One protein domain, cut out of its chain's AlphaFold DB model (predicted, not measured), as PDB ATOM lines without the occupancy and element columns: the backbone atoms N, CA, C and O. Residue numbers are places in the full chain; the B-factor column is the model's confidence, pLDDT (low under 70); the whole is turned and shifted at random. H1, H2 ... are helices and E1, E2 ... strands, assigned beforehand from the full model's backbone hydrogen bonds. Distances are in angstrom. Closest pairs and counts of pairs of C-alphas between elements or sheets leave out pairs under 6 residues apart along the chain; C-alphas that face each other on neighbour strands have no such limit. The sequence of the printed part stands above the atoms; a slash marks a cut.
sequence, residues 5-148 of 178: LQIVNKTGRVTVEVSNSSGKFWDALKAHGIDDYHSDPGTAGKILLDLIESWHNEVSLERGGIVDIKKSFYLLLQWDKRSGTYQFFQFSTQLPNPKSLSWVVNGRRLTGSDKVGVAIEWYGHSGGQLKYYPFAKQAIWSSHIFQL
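What this domain is: This is residues 5 to 148 of the 178 residues of the protein "Restriction endonuclease" of Candidatus Vecturithrix granuli (UniProt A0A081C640). A twisted five-stranded sheet has the long helix H3 crossing one of its faces, and a long two-stranded hairpin, E2 and E3, reaches away from this body. H1 packs on the hairpin near its far end, the last residues run along E3, and H2 packs on H3 at the other end of the whole. The printed part has 144 residues, with three named helices and seven named strands in the order H1 E1 H2 H3 E2 E3 E4 E5 E6 E7; the class is mixed, helices and strands. The larger sheet, E1 E7 E6 E5 E4, and the pair E2 E3 are antiparallel. The whole is compact, with a radius of gyration of the C-alphas of 16.2 A and spans of 49 by 41 by 27 A.

Where its parts are: Find C-alpha 5 at (167.275, 112.487, 126.275), where H1, residues 5 to 11, begins. Next come E1, residues 16 to 19, and H2, residues 22 to 31, 14.3 A long. Look for H3 from C-alpha 41 at (147.677, 111.503, 149.037) to residue 59, 28.2 A on. E2, residues 73 to 80, spans 22.8 A, and E3, residues 85 to 92, 23.9 A. E4 is residues 102 to 106, E5 109 to 113, E6 118 to 123, and E7 129 to 132, ending at C-alpha 132 (153.782, 111.068, 133.708).

How they stand to each other: Begin with E4 E5 E6 E7, a meander, each strand the antiparallel neighbour of the one before; look at N 104 and O 111, 2.9 A, N 112 and O 120, 2.9 A, and N 131 and O 121, 2.8 A. E1 is an edge strand beside E7, with N 16 and O 132 at 2.8 A. H3 on one face makes two layers, helix over sheet, at a height of 9.9 A; it runs across the strands, at 89 degrees to E6 on the local plane. H2 only grazes the sheet with residues 22 to 25. It touches H3, whose residues 44 to 51 alone take part, closest at the C-alphas of Phe 25 and Leu 48, 6.4 A, opposite ways at a steep tilt of 68 degrees, only just short of about perpendicular. In the hairpin E2 and E3, N 76 and O 89 are 2.9 A apart. The closest C-alphas of H1 and E2 are those of Leu 5 and Trp 79, 4.9 A; H1 is apart from H2 and H3. Every O i to N i+4 pair is within hydrogen-bond range in H1 and H2, and 14 of 15 in H3.

The domain as a whole: The C-alphas farthest apart, of Gly 33 and Leu 148, are 49.7 A from each other. The printed part has no cut. The link from H3 to E2, 13 residues, is long. Residues 133 to 148 have no named element, yet residues 141 to 142 and 146 to 147 pair antiparallel with E3. The mean pLDDT of the printed part is 95.8, and no printed residue is under 70.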
ATOM      1  N   LEU A   5     166.779 113.779 126.762       90.06
ATOM      2  CA  LEU A   5     167.275 112.487 126.275       90.06
ATOM      3  C   LEU A   5     168.332 111.865 127.206       90.06
ATOM      4  O   LEU A   5     168.345 110.652 127.404       90.06
ATOM      5  N   GLN A   6     169.164 112.677 127.865       90.12
ATOM      6  CA  GLN A   6     170.102 112.164 128.873       90.12
ATOM      7  C   GLN A   6     169.372 111.567 130.084       90.12
ATOM      8  O   GLN A   6     169.793 110.545 130.629       90.12
ATOM      9  N   ILE A   7     168.251 112.173 130.490       90.25
ATOM     10  CA  ILE A   7     167.401 111.643 131.564       90.25
ATOM     11  C   ILE A   7     166.807 110.297 131.152       90.25
ATOM     12  O   ILE A   7     166.824 109.366 131.962       90.25
ATOM     13  N   VAL A   8     166.350 110.166 129.902       93.56
ATOM     14  CA  VAL A   8     165.875 108.885 129.360       93.56
ATOM     15  C   VAL A   8     166.982 107.837 129.429       93.56
ATOM     16  O   VAL A   8     166.752 106.760 129.965       93.56
ATOM     17  N   ASN A   9     168.200 108.160 128.994       92.12
ATOM     18  CA  ASN A   9     169.326 107.222 129.032       92.12
ATOM     19  C   ASN A   9     169.703 106.799 130.461       92.12
ATOM     20  O   ASN A   9     170.072 105.649 130.688       92.12
ATOM     21  N   LYS A  10     169.593 107.706 131.438       91.88
ATOM     22  CA  LYS A  10     169.943 107.432 132.840       91.88
ATOM     23  C   LYS A  10     168.868 106.650 133.594       91.88
ATOM     24  O   LYS A  10     169.185 105.812 134.429       91.88
ATOM     25  N   THR A  11     167.600 106.984 133.369       93.12
ATOM     26  CA  THR A  11     166.471 106.490 134.183       93.12
ATOM     27  C   THR A  11     165.599 105.477 133.453       93.12
ATOM     28  O   THR A  11     164.762 104.816 134.062       93.12
ATOM     29  N   GLY A  12     165.753 105.387 132.135       95.69
ATOM     30  CA  GLY A  12     164.850 104.672 131.253       95.69
ATOM     31  C   GLY A  12     163.472 105.319 131.123       95.69
ATOM     32  O   GLY A  12     162.623 104.712 130.478       95.69
ATOM     33  N   ARG A  13     163.205 106.490 131.723       96.25
ATOM     34  CA  ARG A  13     161.882 107.135 131.721       96.25
ATOM     35  C   ARG A  13     161.836 108.373 130.837       96.25
ATOM     36  O   ARG A  13     162.740 109.205 130.869       96.25
ATOM     37  N   VAL A  14     160.745 108.509 130.092       96.94
ATOM     38  CA  VAL A  14     160.439 109.684 129.266       96.94
ATOM     39  C   VAL A  14     159.551 110.629 130.059       96.94
ATOM     40  O   VAL A  14     158.678 110.177 130.784       96.94
ATOM     41  N   THR A  15     159.758 111.943 129.948       95.88
ATOM     42  CA  THR A  15     158.853 112.916 130.583       95.88
ATOM     43  C   THR A  15     157.687 113.228 129.655       95.88
ATOM     44  O   THR A  15     157.894 113.769 128.570       95.88
ATOM     45  N   VAL A  16     156.471 112.941 130.111       96.62
ATOM     46  CA  VAL A  16     155.213 113.310 129.459       96.62
ATOM     47  C   VAL A  16     154.520 114.359 130.321       96.62
ATOM     48  O   VAL A  16     154.249 114.127 131.498       96.62
ATOM     49  N   GLU A  17     154.233 115.523 129.750       95.75
ATOM     50  CA  GLU A  17     153.332 116.495 130.367       95.75
ATOM     51  C   GLU A  17     151.906 116.182 129.922       95.75
ATOM     52  O   GLU A  17     151.597 116.244 128.736       95.75
ATOM     53  N   VAL A  18     151.060 115.793 130.874       96.88
ATOM     54  CA  VAL A  18     149.707 115.296 130.597       96.88
ATOM     55  C   VAL A  18     148.704 116.446 130.567       96.88
ATOM     56  O   VAL A  18     147.852 116.507 129.688       96.88
ATOM     57  N   SER A  19     148.793 117.358 131.536       95.62
ATOM     58  CA  SER A  19     147.910 118.521 131.647       95.62
ATOM     59  C   SER A  19     148.504 119.574 132.581       95.62
ATOM     60  O   SER A  19     149.308 119.260 133.458       95.62
ATOM     61  N   ASN A  20     148.068 120.819 132.422       94.12
ATOM     62  CA  ASN A  20     148.391 121.964 133.274       94.12
ATOM     63  C   ASN A  20     147.127 122.670 133.814       94.12
ATOM     64  O   ASN A  20     147.159 123.849 134.165       94.12
ATOM     65  N   SER A  21     145.993 121.964 133.878       92.50
ATOM     66  CA  SER A  21     144.703 122.549 134.264       92.50
ATOM     67  C   SER A  21     144.510 122.613 135.785       92.50
ATOM     68  O   SER A  21     143.715 121.874 136.365       92.50
ATOM     69  N   SER A  22     145.248 123.512 136.447       93.56
ATOM     70  CA  SER A  22     145.230 123.665 137.915       93.56
ATOM     71  C   SER A  22     143.820 123.792 138.502       93.56
ATOM     72  O   SER A  22     143.480 123.070 139.436       93.56
ATOM     73  N   GLY A  23     142.985 124.665 137.924       95.38
ATOM     74  CA  GLY A  23     141.619 124.893 138.404       95.38
ATOM     75  C   GLY A  23     140.787 123.612 138.399       95.38
ATOM     76  O   GLY A  23     140.246 123.235 139.429       95.38
ATOM     77  N   LYS A  24     140.792 122.873 137.282       96.94
ATOM     78  CA  LYS A  24     140.026 121.626 137.160       96.94
ATOM     79  C   LYS A  24     140.491 120.546 138.138       96.94
ATOM     80  O   LYS A  24     139.657 119.822 138.669       96.94
ATOM     81  N   PHE A  25     141.797 120.443 138.390       97.44
ATOM     82  CA  PHE A  25     142.313 119.499 139.383       97.44
ATOM     83  C   PHE A  25     141.854 119.851 140.798       97.44
ATOM     84  O   PHE A  25     141.376 118.977 141.516       97.44
ATOM     85  N   TRP A  26     141.954 121.121 141.192       97.31
ATOM     86  CA  TRP A  26     141.489 121.559 142.507       97.31
ATOM     87  C   TRP A  26     139.973 121.430 142.665       97.31
ATOM     88  O   TRP A  26     139.525 120.994 143.720       97.31
ATOM     89  N   ASP A  27     139.193 121.738 141.629       97.56
ATOM     90  CA  ASP A  27     137.741 121.541 141.637       97.56
ATOM     91  C   ASP A  27     137.387 120.064 141.863       97.56
ATOM     92  O   ASP A  27     136.532 119.749 142.690       97.56
ATOM     93  N   ALA A  28     138.087 119.145 141.186       97.81
ATOM     94  CA  ALA A  28     137.877 117.710 141.350       97.81
ATOM     95  C   ALA A  28     138.242 117.216 142.758       97.81
ATOM     96  O   ALA A  28     137.505 116.411 143.328       97.81
ATOM     97  N   LEU A  29     139.345 117.701 143.339       97.62
ATOM     98  CA  LEU A  29     139.739 117.366 144.712       97.62
ATOM     99  C   LEU A  29     138.710 117.874 145.732       97.62
ATOM    100  O   LEU A  29     138.237 117.101 146.565       97.62
ATOM    101  N   LYS A  30     138.283 119.135 145.608       97.44
ATOM    102  CA  LYS A  30     137.276 119.750 146.489       97.44
ATOM    103  C   LYS A  30     135.922 119.059 146.408       97.44
ATOM    104  O   LYS A  30     135.284 118.853 147.435       97.44
ATOM    105  N   ALA A  31     135.502 118.639 145.213       97.44
ATOM    106  CA  ALA A  31     134.270 117.869 145.027       97.44
ATOM    107  C   ALA A  31     134.271 116.533 145.797       97.44
ATOM    108  O   ALA A  31     133.207 115.982 146.067       97.44
ATOM    109  N   HIS A  32     135.450 116.034 146.180       96.94
ATOM    110  CA  HIS A  32     135.633 114.837 147.002       96.94
ATOM    111  C   HIS A  32     136.057 115.157 148.448       96.94
ATOM    112  O   HIS A  32     136.503 114.264 149.165       96.94
ATOM    113  N   GLY A  33     135.935 116.414 148.887       96.94
ATOM    114  CA  GLY A  33     136.284 116.839 150.244       96.94
ATOM    115  C   GLY A  33     137.788 116.940 150.520       96.94
ATOM    116  O   GLY A  33     138.184 116.957 151.682       96.94
ATOM    117  N   ILE A  34     138.632 116.997 149.483       95.25
ATOM    118  CA  ILE A  34     140.082 117.178 149.625       95.25
ATOM    119  C   ILE A  34     140.441 118.642 149.363       95.25
ATOM    120  O   ILE A  34     140.616 119.061 148.219       95.25
ATOM    121  N   ASP A  35     140.604 119.409 150.438       92.19
ATOM    122  CA  ASP A  35     141.147 120.775 150.385       92.19
ATOM    123  C   ASP A  35     142.681 120.805 150.456       92.19
ATOM    124  O   ASP A  35     143.319 121.750 149.990       92.19
ATOM    125  N   ASP A  36     143.282 119.743 151.000       92.19
ATOM    126  CA  ASP A  36     144.726 119.551 151.073       92.19
ATOM    127  C   ASP A  36     145.090 118.094 150.761       92.19
ATOM    128  O   ASP A  36     144.768 117.173 151.517       92.19
ATOM    129  N   TYR A  37     145.809 117.878 149.659       93.50
ATOM    130  CA  TYR A  37     146.247 116.550 149.222       93.50
ATOM    131  C   TYR A  37     147.304 115.911 150.144       93.50
ATOM    132  O   TYR A  37     147.650 114.750 149.934       93.50
ATOM    133  N   HIS A  38     147.817 116.619 151.161       94.81
ATOM    134  CA  HIS A  38     148.629 116.009 152.224       94.81
ATOM    135  C   HIS A  38     147.805 115.115 153.155       94.81
ATOM    136  O   HIS A  38     148.354 114.166 153.710       94.81
ATOM    137  N   SER A  39     146.510 115.407 153.323       94.56
ATOM    138  CA  SER A  39     145.627 114.660 154.229       94.56
ATOM    139  C   SER A  39     145.343 113.240 153.735       94.56
ATOM    140  O   SER A  39     145.349 112.300 154.527       94.56
ATOM    141  N   ASP A  40     145.160 113.078 152.423       96.56
ATOM    142  CA  ASP A  40     144.968 111.783 151.773       96.56
ATOM    143  C   ASP A  40     145.615 111.762 150.371       96.56
ATOM    144  O   ASP A  40     144.948 111.962 149.345       96.56
ATOM    145  N   PRO A  41     146.937 111.513 150.298       97.50
ATOM    146  CA  PRO A  41     147.677 111.503 149.037       97.50
ATOM    147  C   PRO A  41     147.204 110.415 148.066       97.50
ATOM    148  O   PRO A  41     147.263 110.600 146.848       97.50
ATOM    149  N   GLY A  42     146.745 109.274 148.592       97.94
ATOM    150  CA  GLY A  42     146.293 108.136 147.793       97.94
ATOM    151  C   GLY A  42     144.985 108.438 147.074       97.94
ATOM    152  O   GLY A  42     144.886 108.247 145.857       97.94
ATOM    153  N   THR A  43     144.005 108.967 147.805       98.12
ATOM    154  CA  THR A  43     142.726 109.378 147.219       98.12
ATOM    155  C   THR A  43     142.911 110.565 146.283       98.12
ATOM    156  O   THR A  43     142.376 110.539 145.173       98.12
ATOM    157  N   ALA A  44     143.737 111.551 146.652       97.94
ATOM    158  CA  ALA A  44     144.071 112.661 145.764       97.94
ATOM    159  C   ALA A  44     144.675 112.159 144.443       97.94
ATOM    160  O   ALA A  44     144.194 112.512 143.369       97.94
ATOM    161  N   GLY A  45     145.670 111.269 144.501       98.06
ATOM    162  CA  GLY A  45     146.303 110.691 143.315       98.06
ATOM    163  C   GLY A  45     145.314 109.966 142.404       98.06
ATOM    164  O   GLY A  45     145.325 110.174 141.191       98.06
ATOM    165  N   LYS A  46     144.406 109.177 142.989       98.44
ATOM    166  CA  LYS A  46     143.317 108.522 142.254       98.44
ATOM    167  C   LYS A  46     142.407 109.533 141.553       98.44
ATOM    168  O   LYS A  46     142.190 109.394 140.356       98.44
ATOM    169  N   ILE A  47     141.921 110.553 142.264       98.38
ATOM    170  CA  ILE A  47     141.028 111.579 141.698       98.38
ATOM    171  C   ILE A  47     141.674 112.273 140.497       98.38
ATOM    172  O   ILE A  47     141.016 112.478 139.481       98.38
ATOM    173  N   LEU A  48     142.964 112.612 140.588       98.19
ATOM    174  CA  LEU A  48     143.671 113.284 139.496       98.19
ATOM    175  C   LEU A  48     143.755 112.410 138.239       98.19
ATOM    176  O   LEU A  48     143.543 112.918 137.141       98.19
ATOM    177  N   LEU A  49     144.067 111.115 138.382       98.38
ATOM    178  CA  LEU A  49     144.156 110.204 137.236       98.38
ATOM    179  C   LEU A  49     142.774 109.903 136.639       98.38
ATOM    180  O   LEU A  49     142.626 109.950 135.418       98.38
ATOM    181  N   ASP A  50     141.766 109.688 137.487       98.19
ATOM    182  CA  ASP A  50     140.378 109.486 137.060       98.19
ATOM    183  C   ASP A  50     139.838 110.724 136.318       98.19
ATOM    184  O   ASP A  50     139.091 110.597 135.347       98.19
ATOM    185  N   LEU A  51     140.245 111.936 136.725       98.06
ATOM    186  CA  LEU A  51     139.866 113.170 136.039       98.06
ATOM    187  C   LEU A  51     140.411 113.204 134.602       98.06
ATOM    188  O   LEU A  51     139.655 113.504 133.679       98.06
ATOM    189  N   ILE A  52     141.683 112.848 134.390       97.94
ATOM    190  CA  ILE A  52     142.251 112.755 133.033       97.94
ATOM    191  C   ILE A  52     141.485 111.729 132.195       97.94
ATOM    192  O   ILE A  52     141.113 112.006 131.055       97.94
ATOM    193  N   GLU A  53     141.230 110.552 132.764       97.12
ATOM    194  CA  GLU A  53     140.473 109.504 132.084       97.12
ATOM    195  C   GLU A  53     139.062 109.981 131.712       97.12
ATOM    196  O   GLU A  53     138.578 109.692 130.617       97.12
ATOM    197  N   SER A  54     138.412 110.768 132.575       97.12
ATOM    198  CA  SER A  54     137.093 111.330 132.285       97.12
ATOM    199  C   SER A  54     137.112 112.301 131.100       97.12
ATOM    200  O   SER A  54     136.223 112.210 130.257       97.12
ATOM    201  N   TRP A  55     138.149 113.136 130.957       97.12
ATOM    202  CA  TRP A  55     138.298 114.021 129.795       97.12
ATOM    203  C   TRP A  55     138.484 113.242 128.494       97.12
ATOM    204  O   TRP A  55     137.880 113.582 127.481       97.12
ATOM    205  N   HIS A  56     139.289 112.175 128.512       96.62
ATOM    206  CA  HIS A  56     139.437 111.303 127.344       96.62
ATOM    207  C   HIS A  56     138.103 110.642 126.979       96.62
ATOM    208  O   HIS A  56     137.716 110.617 125.813       96.62
ATOM    209  N   ASN A  57     137.381 110.142 127.982       96.44
ATOM    210  CA  ASN A  57     136.088 109.498 127.795       96.44
ATOM    211  C   ASN A  57     135.018 110.460 127.261       96.44
ATOM    212  O   ASN A  57     134.220 110.045 126.426       96.44
ATOM    213  N   GLU A  58     134.998 111.717 127.702       96.88
ATOM    214  CA  GLU A  58     134.017 112.731 127.283       96.88
ATOM    215  C   GLU A  58     134.045 112.989 125.769       96.88
ATOM    216  O   GLU A  58     132.998 113.154 125.150       96.88
ATOM    217  N   VAL A  59     135.230 112.955 125.155       96.81
ATOM    218  CA  VAL A  59     135.398 113.181 123.708       96.81
ATOM    219  C   VAL A  59     135.494 111.886 122.890       96.81
ATOM    220  O   VAL A  59     135.588 111.947 121.661       96.81
ATOM    221  N   SER A  60     135.474 110.724 123.551       97.50
ATOM    222  CA  SER A  60     135.673 109.414 122.921       97.50
ATOM    223  C   SER A  60     134.506 108.980 122.033       97.50
ATOM    224  O   SER A  60     133.341 109.205 122.371       97.50
ATOM    225  N   LEU A  61     134.801 108.274 120.938       97.06
ATOM    226  CA  LEU A  61     133.785 107.624 120.096       97.06
ATOM    227  C   LEU A  61     132.890 106.670 120.906       97.06
ATOM    228  O   LEU A  61     131.683 106.622 120.686       97.06
ATOM    229  N   GLU A  62     133.452 105.949 121.883       94.69
ATOM    230  CA  GLU A  62     132.716 105.023 122.752       94.69
ATOM    231  C   GLU A  62     131.632 105.696 123.607       94.69
ATOM    232  O   GLU A  62     130.715 105.017 124.070       94.69
ATOM    233  N   ARG A  63     131.711 107.017 123.813       95.50
ATOM    234  CA  ARG A  63     130.702 107.804 124.540       95.50
ATOM    235  C   ARG A  63     129.961 108.813 123.662       95.50
ATOM    236  O   ARG A  63     129.348 109.739 124.184       95.50
ATOM    237  N   GLY A  64     129.982 108.621 122.342       95.19
ATOM    238  CA  GLY A  64     129.280 109.488 121.391       95.19
ATOM    239  C   GLY A  64     130.025 110.782 121.044       95.19
ATOM    240  O   GLY A  64     129.432 111.678 120.448       95.19
ATOM    241  N   GLY A  65     131.305 110.885 121.406       96.50
ATOM    242  CA  GLY A  65     132.207 111.935 120.948       96.50
ATOM    243  C   GLY A  65     132.746 111.674 119.537       96.50
ATOM    244  O   GLY A  65     132.187 110.890 118.772       96.50
ATOM    245  N   ILE A  66     133.845 112.346 119.182       97.38
ATOM    246  CA  ILE A  66     134.421 112.338 117.820       97.38
ATOM    247  C   ILE A  66     135.875 111.847 117.760       97.38
ATOM    248  O   ILE A  66     136.455 111.785 116.677       97.38
ATOM    249  N   VAL A  67     136.487 111.524 118.903       97.12
ATOM    250  CA  VAL A  67     137.908 111.163 118.995       97.12
ATOM    251  C   VAL A  67     138.070 109.658 119.214       97.12
ATOM    252  O   VAL A  67     137.537 109.092 120.166       97.12
ATOM    253  N   ASP A  68     138.852 108.998 118.357       96.81
ATOM    254  CA  ASP A  68     139.273 107.606 118.556       96.81
ATOM    255  C   ASP A  68     140.423 107.559 119.580       96.81
ATOM    256  O   ASP A  68     141.604 107.707 119.242       96.81
ATOM    257  N   ILE A  69     140.082 107.388 120.861       95.44
ATOM    258  CA  ILE A  69     141.066 107.367 121.955       95.44
ATOM    259  C   ILE A  69     142.033 106.186 121.817       95.44
ATOM    260  O   ILE A  69     143.210 106.330 122.138       95.44
ATOM    261  N   LYS A  70     141.586 105.045 121.273       92.56
ATOM    262  CA  LYS A  70     142.432 103.852 121.092       92.56
ATOM    263  C   LYS A  70     143.547 104.071 120.074       92.56
ATOM    264  O   LYS A  70     144.587 103.424 120.170       92.56
ATOM    265  N   LYS A  71     143.341 104.977 119.114       95.00
ATOM    266  CA  LYS A  71     144.363 105.402 118.143       95.00
ATOM    267  C   LYS A  71     145.085 106.688 118.538       95.00
ATOM    268  O   LYS A  71     145.998 107.104 117.828       95.00
ATOM    269  N   SER A  72     144.694 107.312 119.645       96.75
ATOM    270  CA  SER A  72     145.338 108.516 120.162       96.75
ATOM    271  C   SER A  72     146.592 108.168 120.965       96.75
ATOM    272  O   SER A  72     146.687 107.111 121.590       96.75
ATOM    273  N   PHE A  73     147.574 109.065 120.951       97.81
ATOM    274  CA  PHE A  73     148.851 108.863 121.629       97.81
ATOM    275  C   PHE A  73     149.504 110.190 122.003       97.81
ATOM    276  O   PHE A  73     149.253 111.225 121.387       97.81
ATOM    277  N   TYR A  74     150.409 110.134 122.974       97.75
ATOM    278  CA  TYR A  74     151.386 111.191 123.193       97.75
ATOM    279  C   TYR A  74     152.582 110.973 122.266       97.75
ATOM    280  O   TYR A  74     153.152 109.881 122.251       97.75
ATOM    281  N   LEU A  75     152.989 112.013 121.531       97.69
ATOM    282  CA  LEU A  75     154.229 112.031 120.749       97.69
ATOM    283  C   LEU A  75     155.220 113.017 121.364       97.69
ATOM    284  O   LEU A  75     154.955 114.215 121.437       97.69
ATOM    285  N   LEU A  76     156.359 112.507 121.823       96.69
ATOM    286  CA  LEU A  76     157.317 113.266 122.617       96.69
ATOM    287  C   LEU A  76     158.646 113.328 121.884       96.69
ATOM    288  O   LEU A  76     159.253 112.293 121.617       96.69
ATOM    289  N   LEU A  77     159.131 114.541 121.633       96.00
ATOM    290  CA  LEU A  77     160.502 114.772 121.196       96.00
ATOM    291  C   LEU A  77     161.401 114.900 122.425       96.00
ATOM    292  O   LEU A  77     161.194 115.768 123.275       96.00
ATOM    293  N   GLN A  78     162.392 114.029 122.538       94.81
ATOM    294  CA  GLN A  78     163.464 114.142 123.521       94.81
ATOM    295  C   GLN A  78     164.733 114.573 122.801       94.81
ATOM    296  O   GLN A  78     164.949 114.200 121.651       94.81
ATOM    297  N   TRP A  79     165.565 115.370 123.464       94.06
ATOM    298  CA  TRP A  79     166.773 115.904 122.847       94.06
ATOM    299  C   TRP A  79     167.922 115.987 123.848       94.06
ATOM    300  O   TRP A  79     167.711 116.136 125.058       94.06
ATOM    301  N   ASP A  80     169.139 115.877 123.334       92.88
ATOM    302  CA  ASP A  80     170.374 116.123 124.064       92.88
ATOM    303  C   ASP A  80     171.119 117.288 123.416       92.88
ATOM    304  O   ASP A  80     171.656 117.180 122.312       92.88
ATOM    305  N   LYS A  81     171.184 118.409 124.138       88.31
ATOM    306  CA  LYS A  81     171.851 119.627 123.678       88.31
ATOM    307  C   LYS A  81     173.335 119.401 123.389       88.31
ATOM    308  O   LYS A  81     173.869 120.044 122.491       88.31
ATOM    309  N   ARG A  82     174.005 118.527 124.150       88.88
ATOM    310  CA  ARG A  82     175.456 118.327 124.040       88.88
ATOM    311  C   ARG A  82     175.830 117.601 122.754       88.88
ATOM    312  O   ARG A  82     176.777 118.007 122.091       88.88
ATOM    313  N   SER A  83     175.105 116.538 122.416       90.38
ATOM    314  CA  SER A  83     175.322 115.783 121.175       90.38
ATOM    315  C   SER A  83     174.536 116.331 119.978       90.38
ATOM    316  O   SER A  83     174.784 115.922 118.845       90.38
ATOM    317  N   GLY A  84     173.579 117.237 120.207       91.69
ATOM    318  CA  GLY A  84     172.679 117.734 119.167       91.69
ATOM    319  C   GLY A  84     171.748 116.648 118.621       91.69
ATOM    320  O   GLY A  84     171.339 116.727 117.465       91.69
ATOM    321  N   THR A  85     171.460 115.617 119.421       94.56
ATOM    322  CA  THR A  85     170.653 114.464 119.008       94.56
ATOM    323  C   THR A  85     169.227 114.538 119.533       94.56
ATOM    324  O   THR A  85     168.941 115.173 120.552       94.56
ATOM    325  N   TYR A  86     168.334 113.864 118.819       95.75
ATOM    326  CA  TYR A  86     166.897 113.868 119.022       95.75
ATOM    327  C   TYR A  86     166.341 112.451 118.909       95.75
ATOM    328  O   TYR A  86     166.875 111.618 118.178       95.75
ATOM    329  N   GLN A  87     165.245 112.182 119.612       97.38
ATOM    330  CA  GLN A  87     164.502 110.933 119.490       97.38
ATOM    331  C   GLN A  87     163.020 111.159 119.783       97.38
ATOM    332  O   GLN A  87     162.670 111.831 120.755       97.38
ATOM    333  N   PHE A  88     162.153 110.574 118.959       97.94
ATOM    334  CA  PHE A  88     160.719 110.539 119.213       97.94
ATOM    335  C   PHE A  88     160.315 109.285 119.982       97.94
ATOM    336  O   PHE A  88     160.806 108.190 119.707       97.94
ATOM    337  N   PHE A  89     159.358 109.452 120.892       98.38
ATOM    338  CA  PHE A  89     158.668 108.363 121.575       98.38
ATOM    339  C   PHE A  89     157.160 108.540 121.459       98.38
ATOM    340  O   PHE A  89     156.644 109.639 121.669       98.38
ATOM    341  N   GLN A  90     156.468 107.445 121.169       98.25
ATOM    342  CA  GLN A  90     155.017 107.371 121.118       98.25
ATOM    343  C   GLN A  90     154.493 106.554 122.302       98.25
ATOM    344  O   GLN A  90     154.855 105.388 122.454       98.25
ATOM    345  N   PHE A  91     153.608 107.132 123.113       98.19
ATOM    346  CA  PHE A  91     152.984 106.458 124.258       98.19
ATOM    347  C   PHE A  91     151.464 106.451 124.158       98.19
ATOM    348  O   PHE A  91     150.869 107.395 123.643       98.19
ATOM    349  N   SER A  92     150.838 105.408 124.705       96.50
ATOM    350  CA  SER A  92     149.385 105.381 124.892       96.50
ATOM    351  C   SER A  92     148.925 106.551 125.767       96.50
ATOM    352  O   SER A  92     149.657 107.005 126.648       96.50
ATOM    353  N   THR A  93     147.694 107.008 125.550       96.19
ATOM    354  CA  THR A  93     147.006 107.960 126.436       96.19
ATOM    355  C   THR A  93     146.572 107.333 127.765       96.19
ATOM    356  O   THR A  93     146.155 108.051 128.673       96.19
ATOM    357  N   GLN A  94     146.674 106.005 127.906       95.12
ATOM    358  CA  GLN A  94     146.330 105.295 129.132       95.12
ATOM    359  C   GLN A  94     147.367 105.545 130.234       95.12
ATOM    360  O   GLN A  94     148.554 105.246 130.086       95.12
ATOM    361  N   LEU A  95     146.894 106.055 131.370       96.69
ATOM    362  CA  LEU A  95     147.698 106.271 132.571       96.69
ATOM    363  C   LEU A  95     147.734 105.006 133.451       96.69
ATOM    364  O   LEU A  95     146.851 104.149 133.347       96.69
ATOM    365  N   PRO A  96     148.755 104.849 134.316       96.56
ATOM    366  CA  PRO A  96     148.833 103.710 135.227       96.56
ATOM    367  C   PRO A  96     147.643 103.675 136.188       96.56
ATOM    368  O   PRO A  96     147.152 104.709 136.631       96.56
ATOM    369  N   ASN A  97     147.233 102.469 136.586       96.62
ATOM    370  CA  ASN A  97     146.205 102.303 137.608       96.62
ATOM    371  C   ASN A  97     146.671 102.959 138.927       96.62
ATOM    372  O   ASN A  97     147.703 102.535 139.464       96.62
ATOM    373  N   PRO A  98     145.926 103.923 139.502       96.75
ATOM    374  CA  PRO A  98     146.334 104.627 140.718       96.75
ATOM    375  C   PRO A  98     146.562 103.692 141.910       96.75
ATOM    376  O   PRO A  98     147.433 103.969 142.730       96.75
ATOM    377  N   LYS A  99     145.848 102.559 141.990       96.19
ATOM    378  CA  LYS A  99     146.018 101.559 143.063       96.19
ATOM    379  C   LYS A  99     147.336 100.786 142.971       96.19
ATOM    380  O   LYS A  99     147.728 100.136 143.932       96.19
ATOM    381  N   SER A 100     147.996 100.816 141.812       96.94
ATOM    382  CA  SER A 100     149.306 100.182 141.611       96.94
ATOM    383  C   SER A 100     150.480 101.068 142.040       96.94
ATOM    384  O   SER A 100     151.623 100.609 142.022       96.94
ATOM    385  N   LEU A 101     150.206 102.321 142.421       98.12
ATOM    386  CA  LEU A 101     151.202 103.311 142.806       98.12
ATOM    387  C   LEU A 101     151.165 103.566 144.314       98.12
ATOM    388  O   LEU A 101     150.104 103.596 144.936       98.12
ATOM    389  N   SER A 102     152.339 103.808 144.887       98.25
ATOM    390  CA  SER A 102     152.490 104.346 146.236       98.25
ATOM    391  C   SER A 102     152.479 105.868 146.167       98.25
ATOM    392  O   SER A 102     153.363 106.463 145.545       98.25
ATOM    393  N   TRP A 103     151.501 106.493 146.817       98.38
ATOM    394  CA  TRP A 103     151.310 107.941 146.790       98.38
ATOM    395  C   TRP A 103     151.869 108.605 148.039       98.38
ATOM    396  O   TRP A 103     151.546 108.213 149.157       98.38
ATOM    397  N   VAL A 104     152.697 109.627 147.844       97.94
ATOM    398  CA  VAL A 104     153.287 110.425 148.923       97.94
ATOM    399  C   VAL A 104     153.385 111.885 148.504       97.94
ATOM    400  O   VAL A 104     153.509 112.197 147.316       97.94
ATOM    401  N   VAL A 105     153.383 112.790 149.478       97.44
ATOM    402  CA  VAL A 105     153.696 114.197 149.232       97.44
ATOM    403  C   VAL A 105     155.178 114.447 149.469       97.44
ATOM    404  O   VAL A 105     155.705 114.166 150.540       97.44
ATOM    405  N   ASN A 106     155.857 114.986 148.456       93.19
ATOM    406  CA  ASN A 106     157.279 115.311 148.494       93.19
ATOM    407  C   ASN A 106     157.467 116.821 148.334       93.19
ATOM    408  O   ASN A 106     157.544 117.334 147.215       93.19
ATOM    409  N   GLY A 107     157.549 117.551 149.444       90.69
ATOM    410  CA  GLY A 107     157.586 119.013 149.414       90.69
ATOM    411  C   GLY A 107     156.255 119.576 148.910       90.69
ATOM    412  O   GLY A 107     155.234 119.389 149.549       90.69
ATOM    413  N   ARG A 108     156.252 120.259 147.758       90.81
ATOM    414  CA  ARG A 108     155.047 120.901 147.180       90.81
ATOM    415  C   ARG A 108     154.393 120.109 146.043       90.81
ATOM    416  O   ARG A 108     153.695 120.693 145.212       90.81
ATOM    417  N   ARG A 109     154.699 118.817 145.933       95.56
ATOM    418  CA  ARG A 109     154.185 117.952 144.866       95.56
ATOM    419  C   ARG A 109     153.654 116.646 145.423       95.56
ATOM    420  O   ARG A 109     154.274 116.040 146.295       95.56
ATOM    421  N   LEU A 110     152.557 116.186 144.843       97.88
ATOM    422  CA  LEU A 110     152.081 114.824 145.017       97.88
ATOM    423  C   LEU A 110     152.857 113.910 144.066       97.88
ATOM    424  O   LEU A 110     153.096 114.265 142.911       97.88
ATOM    425  N   THR A 111     153.303 112.757 144.549       98.25
ATOM    426  CA  THR A 111     154.118 111.808 143.786       98.25
ATOM    427  C   THR A 111     153.512 110.416 143.875       98.25
ATOM    428  O   THR A 111     153.278 109.928 144.976       98.25
ATOM    429  N   GLY A 112     153.292 109.779 142.727       98.44
ATOM    430  CA  GLY A 112     152.922 108.369 142.627       98.44
ATOM    431  C   GLY A 112     154.114 107.558 142.131       98.44
ATOM    432  O   GLY A 112     154.591 107.784 141.017       98.44
ATOM    433  N   SER A 113     154.601 106.622 142.942       98.19
ATOM    434  CA  SER A 113     155.754 105.776 142.616       98.19
ATOM    435  C   SER A 113     155.336 104.332 142.365       98.19
ATOM    436  O   SER A 113     154.532 103.775 143.109       98.19
ATOM    437  N   ASP A 114     155.913 103.712 141.341       96.00
ATOM    438  CA  ASP A 114     155.889 102.259 141.175       96.00
ATOM    439  C   ASP A 114     157.098 101.615 141.890       96.00
ATOM    440  O   ASP A 114     157.840 102.277 142.617       96.00
ATOM    441  N   LYS A 115     157.315 100.308 141.687       93.81
ATOM    442  CA  LYS A 115     158.419  99.556 142.318       93.81
ATOM    443  C   LYS A 115     159.821 100.047 141.940       93.81
ATOM    444  O   LYS A 115     160.781  99.696 142.615       93.81
ATOM    445  N   VAL A 116     159.957 100.784 140.841       93.25
ATOM    446  CA  VAL A 116     161.243 101.226 140.287       93.25
ATOM    447  C   VAL A 116     161.482 102.708 140.569       93.25
ATOM    448  O   VAL A 116     162.628 103.141 140.649       93.25
ATOM    449  N   GLY A 117     160.424 103.505 140.715       94.25
ATOM    450  CA  GLY A 117     160.539 104.901 141.121       94.25
ATOM    451  C   GLY A 117     159.315 105.730 140.765       94.25
ATOM    452  O   GLY A 117     158.221 105.209 140.559       94.25
ATOM    453  N   VAL A 118     159.516 107.042 140.679       96.62
ATOM    454  CA  VAL A 118     158.449 108.003 140.391       96.62
ATOM    455  C   VAL A 118     157.857 107.760 139.002       96.62
ATOM    456  O   VAL A 118     158.570 107.805 137.999       96.62
ATOM    457  N   ALA A 119     156.547 107.527 138.960       97.69
ATOM    458  CA  ALA A 119     155.770 107.366 137.737       97.69
ATOM    459  C   ALA A 119     154.894 108.593 137.460       97.69
ATOM    460  O   ALA A 119     154.726 108.960 136.303       97.69
ATOM    461  N   ILE A 120     154.370 109.248 138.498       98.25
ATOM    462  CA  ILE A 120     153.501 110.427 138.389       98.25
ATOM    463  C   ILE A 120     154.002 111.526 139.320       98.25
ATOM    464  O   ILE A 120     154.356 111.259 140.469       98.25
ATOM    465  N   GLU A 121     153.963 112.770 138.852       97.94
ATOM    466  CA  GLU A 121     154.109 113.957 139.696       97.94
ATOM    467  C   GLU A 121     153.017 114.969 139.385       97.94
ATOM    468  O   GLU A 121     152.754 115.268 138.222       97.94
ATOM    469  N   TRP A 122     152.433 115.553 140.425       98.06
ATOM    470  CA  TRP A 122     151.508 116.665 140.289       98.06
ATOM    471  C   TRP A 122     151.953 117.861 141.125       98.06
ATOM    472  O   TRP A 122     152.242 117.740 142.316       98.06
ATOM    473  N   TYR A 123     151.992 119.029 140.488       96.31
ATOM    474  CA  TYR A 123     152.448 120.290 141.064       96.31
ATOM    475  C   TYR A 123     151.262 121.216 141.374       96.31
ATOM    476  O   TYR A 123     151.103 122.273 140.760       96.31
ATOM    477  N   GLY A 124     150.422 120.829 142.340       92.38
ATOM    478  CA  GLY A 124     149.154 121.512 142.639       92.38
ATOM    479  C   GLY A 124     149.274 123.003 142.976       92.38
ATOM    480  O   GLY A 124     148.424 123.794 142.574       92.38
ATOM    481  N   HIS A 125     150.359 123.422 143.632       89.38
ATOM    482  CA  HIS A 125     150.613 124.837 143.958       89.38
ATOM    483  C   HIS A 125     151.539 125.554 142.961       89.38
ATOM    484  O   HIS A 125     151.976 126.672 143.216       89.38
ATOM    485  N   SER A 126     151.898 124.914 141.844       85.44
ATOM    486  CA  SER A 126     152.814 125.476 140.846       85.44
ATOM    487  C   SER A 126     152.311 125.170 139.436       85.44
ATOM    488  O   SER A 126     152.808 124.288 138.743       85.44
ATOM    489  N   GLY A 127     151.254 125.881 139.038       84.00
ATOM    490  CA  GLY A 127     150.650 125.760 137.708       84.00
ATOM    491  C   GLY A 127     149.801 124.503 137.489       84.00
ATOM    492  O   GLY A 127     149.250 124.347 136.409       84.00
ATOM    493  N   GLY A 128     149.665 123.618 138.486       91.25
ATOM    494  CA  GLY A 128     148.806 122.431 138.401       91.25
ATOM    495  C   GLY A 128     149.293 121.383 137.404       91.25
ATOM    496  O   GLY A 128     148.499 120.584 136.920       91.25
ATOM    497  N   GLN A 129     150.584 121.404 137.075       96.31
ATOM    498  CA  GLN A 129     151.166 120.526 136.069       96.31
ATOM    499  C   GLN A 129     151.141 119.069 136.547       96.31
ATOM    500  O   GLN A 129     151.699 118.754 137.601       96.31
ATOM    501  N   LEU A 130     150.524 118.186 135.764       97.81
ATOM    502  CA  LEU A 130     150.554 116.738 135.937       97.81
ATOM    503  C   LEU A 130     151.545 116.138 134.935       97.81
ATOM    504  O   LEU A 130     151.408 116.313 133.721       97.81
ATOM    505  N   LYS A 131     152.542 115.423 135.449       97.56
ATOM    506  CA  LYS A 131     153.555 114.719 134.662       97.56
ATOM    507  C   LYS A 131     153.445 113.224 134.852       97.56
ATOM    508  O   LYS A 131     153.238 112.746 135.968       97.56
ATOM    509  N   TYR A 132     153.667 112.511 133.761       98.12
ATOM    510  CA  TYR A 132     153.782 111.068 133.708       98.12
ATOM    511  C   TYR A 132     155.166 110.680 133.187       98.12
ATOM    512  O   TYR A 132     155.710 111.317 132.285       98.12
ATOM    513  N   TYR A 133     155.746 109.639 133.779       97.44
ATOM    514  CA  TYR A 133     157.089 109.162 133.486       97.44
ATOM    515  C   TYR A 133     157.075 107.691 133.036       97.44
ATOM    516  O   TYR A 133     157.560 106.828 133.775       97.44
ATOM    517  N   PRO A 134     156.503 107.352 131.863       97.69
ATOM    518  CA  PRO A 134     156.543 105.989 131.337       97.69
ATOM    519  C   PRO A 134     157.979 105.557 131.050       97.69
ATOM    520  O   PRO A 134     158.849 106.379 130.748       97.69
ATOM    521  N   PHE A 135     158.231 104.250 131.079       97.44
ATOM    522  CA  PHE A 135     159.509 103.744 130.594       97.44
ATOM    523  C   PHE A 135     159.587 103.845 129.072       97.44
ATOM    524  O   PHE A 135     158.655 103.448 128.385       97.44
ATOM    525  N   ALA A 136     160.736 104.238 128.530       97.31
ATOM    526  CA  ALA A 136     161.014 104.250 127.094       97.31
ATOM    527  C   ALA A 136     160.702 102.904 126.416       97.31
ATOM    528  O   ALA A 136     160.154 102.881 125.321       97.31
ATOM    529  N   LYS A 137     160.958 101.776 127.099       97.06
ATOM    530  CA  LYS A 137     160.628 100.424 126.605       97.06
ATOM    531  C   LYS A 137     159.124 100.131 126.491       97.06
ATOM    532  O   LYS A 137     158.759  99.109 125.929       97.06
ATOM    533  N   GLN A 138     158.270 100.960 127.092       96.75
ATOM    534  CA  GLN A 138     156.809 100.866 127.000       96.75
ATOM    535  C   GLN A 138     156.250 101.726 125.858       96.75
ATOM    536  O   GLN A 138     155.035 101.775 125.681       96.75
ATOM    537  N   ALA A 139     157.105 102.431 125.111       97.81
ATOM    538  CA  ALA A 139     156.667 103.176 123.945       97.81
ATOM    539  C   ALA A 139     156.074 102.214 122.904       97.81
ATOM    540  O   ALA A 139     156.646 101.162 122.623       97.81
ATOM    541  N   ILE A 140     154.936 102.596 122.324       97.81
ATOM    542  CA  ILE A 140     154.295 101.882 121.207       97.81
ATOM    543  C   ILE A 140     155.227 101.905 119.992       97.81
ATOM    544  O   ILE A 140     155.316 100.943 119.234       97.81
ATOM    545  N   TRP A 141     155.934 103.020 119.827       98.25
ATOM    546  CA  TRP A 141     156.928 103.231 118.793       98.25
ATOM    547  C   TRP A 141     157.979 104.227 119.281       98.25
ATOM    548  O   TRP A 141     157.688 105.132 120.068       98.25
ATOM    549  N   SER A 142     159.203 104.084 118.789       98.25
ATOM    550  CA  SER A 142     160.250 105.087 118.928       98.25
ATOM    551  C   SER A 142     161.004 105.237 117.615       98.25
ATOM    552  O   SER A 142     161.195 104.271 116.873       98.25
ATOM    553  N   SER A 143     161.442 106.460 117.323       98.06
ATOM    554  CA  SER A 143     162.335 106.681 116.192       98.06
ATOM    555  C   SER A 143     163.733 106.151 116.510       98.06
ATOM    556  O   SER A 143     164.135 106.033 117.676       98.06
ATOM    557  N   HIS A 144     164.534 105.946 115.464       97.25
ATOM    558  CA  HIS A 144     165.984 105.995 115.626       97.25
ATOM    559  C   HIS A 144     166.404 107.366 116.169       97.25
ATOM    560  O   HIS A 144     165.691 108.362 116.000       97.25
ATOM    561  N   ILE A 145     167.555 107.417 116.834       96.56
ATOM    562  CA  ILE A 145     168.169 108.688 117.215       96.56
ATOM    563  C   ILE A 145     168.602 109.399 115.930       96.56
ATOM    564  O   ILE A 145     169.207 108.780 115.057       96.56
ATOM    565  N   PHE A 146     168.292 110.687 115.820       96.62
ATOM    566  CA  PHE A 146     168.610 111.499 114.650       96.62
ATOM    567  C   PHE A 146     169.204 112.851 115.052       96.62
ATOM    568  O   PHE A 146     169.118 113.275 116.205       96.62
ATOM    569  N   GLN A 147     169.817 113.530 114.090       95.69
ATOM    570  CA  GLN A 147     170.251 114.920 114.206       95.69
ATOM    571  C   GLN A 147     169.463 115.760 113.204       95.69
ATOM    572  O   GLN A 147     168.999 115.247 112.185       95.69
ATOM    573  N   LEU A 148     169.281 117.043 113.511       91.31
ATOM    574  CA  LEU A 148     168.699 117.970 112.548       91.31
ATOM    575  C   LEU A 148     169.736 118.303 111.481       91.31
ATOM    576  O   LEU A 148     170.925 118.432 111.782       91.31
TER     577      LEU A 148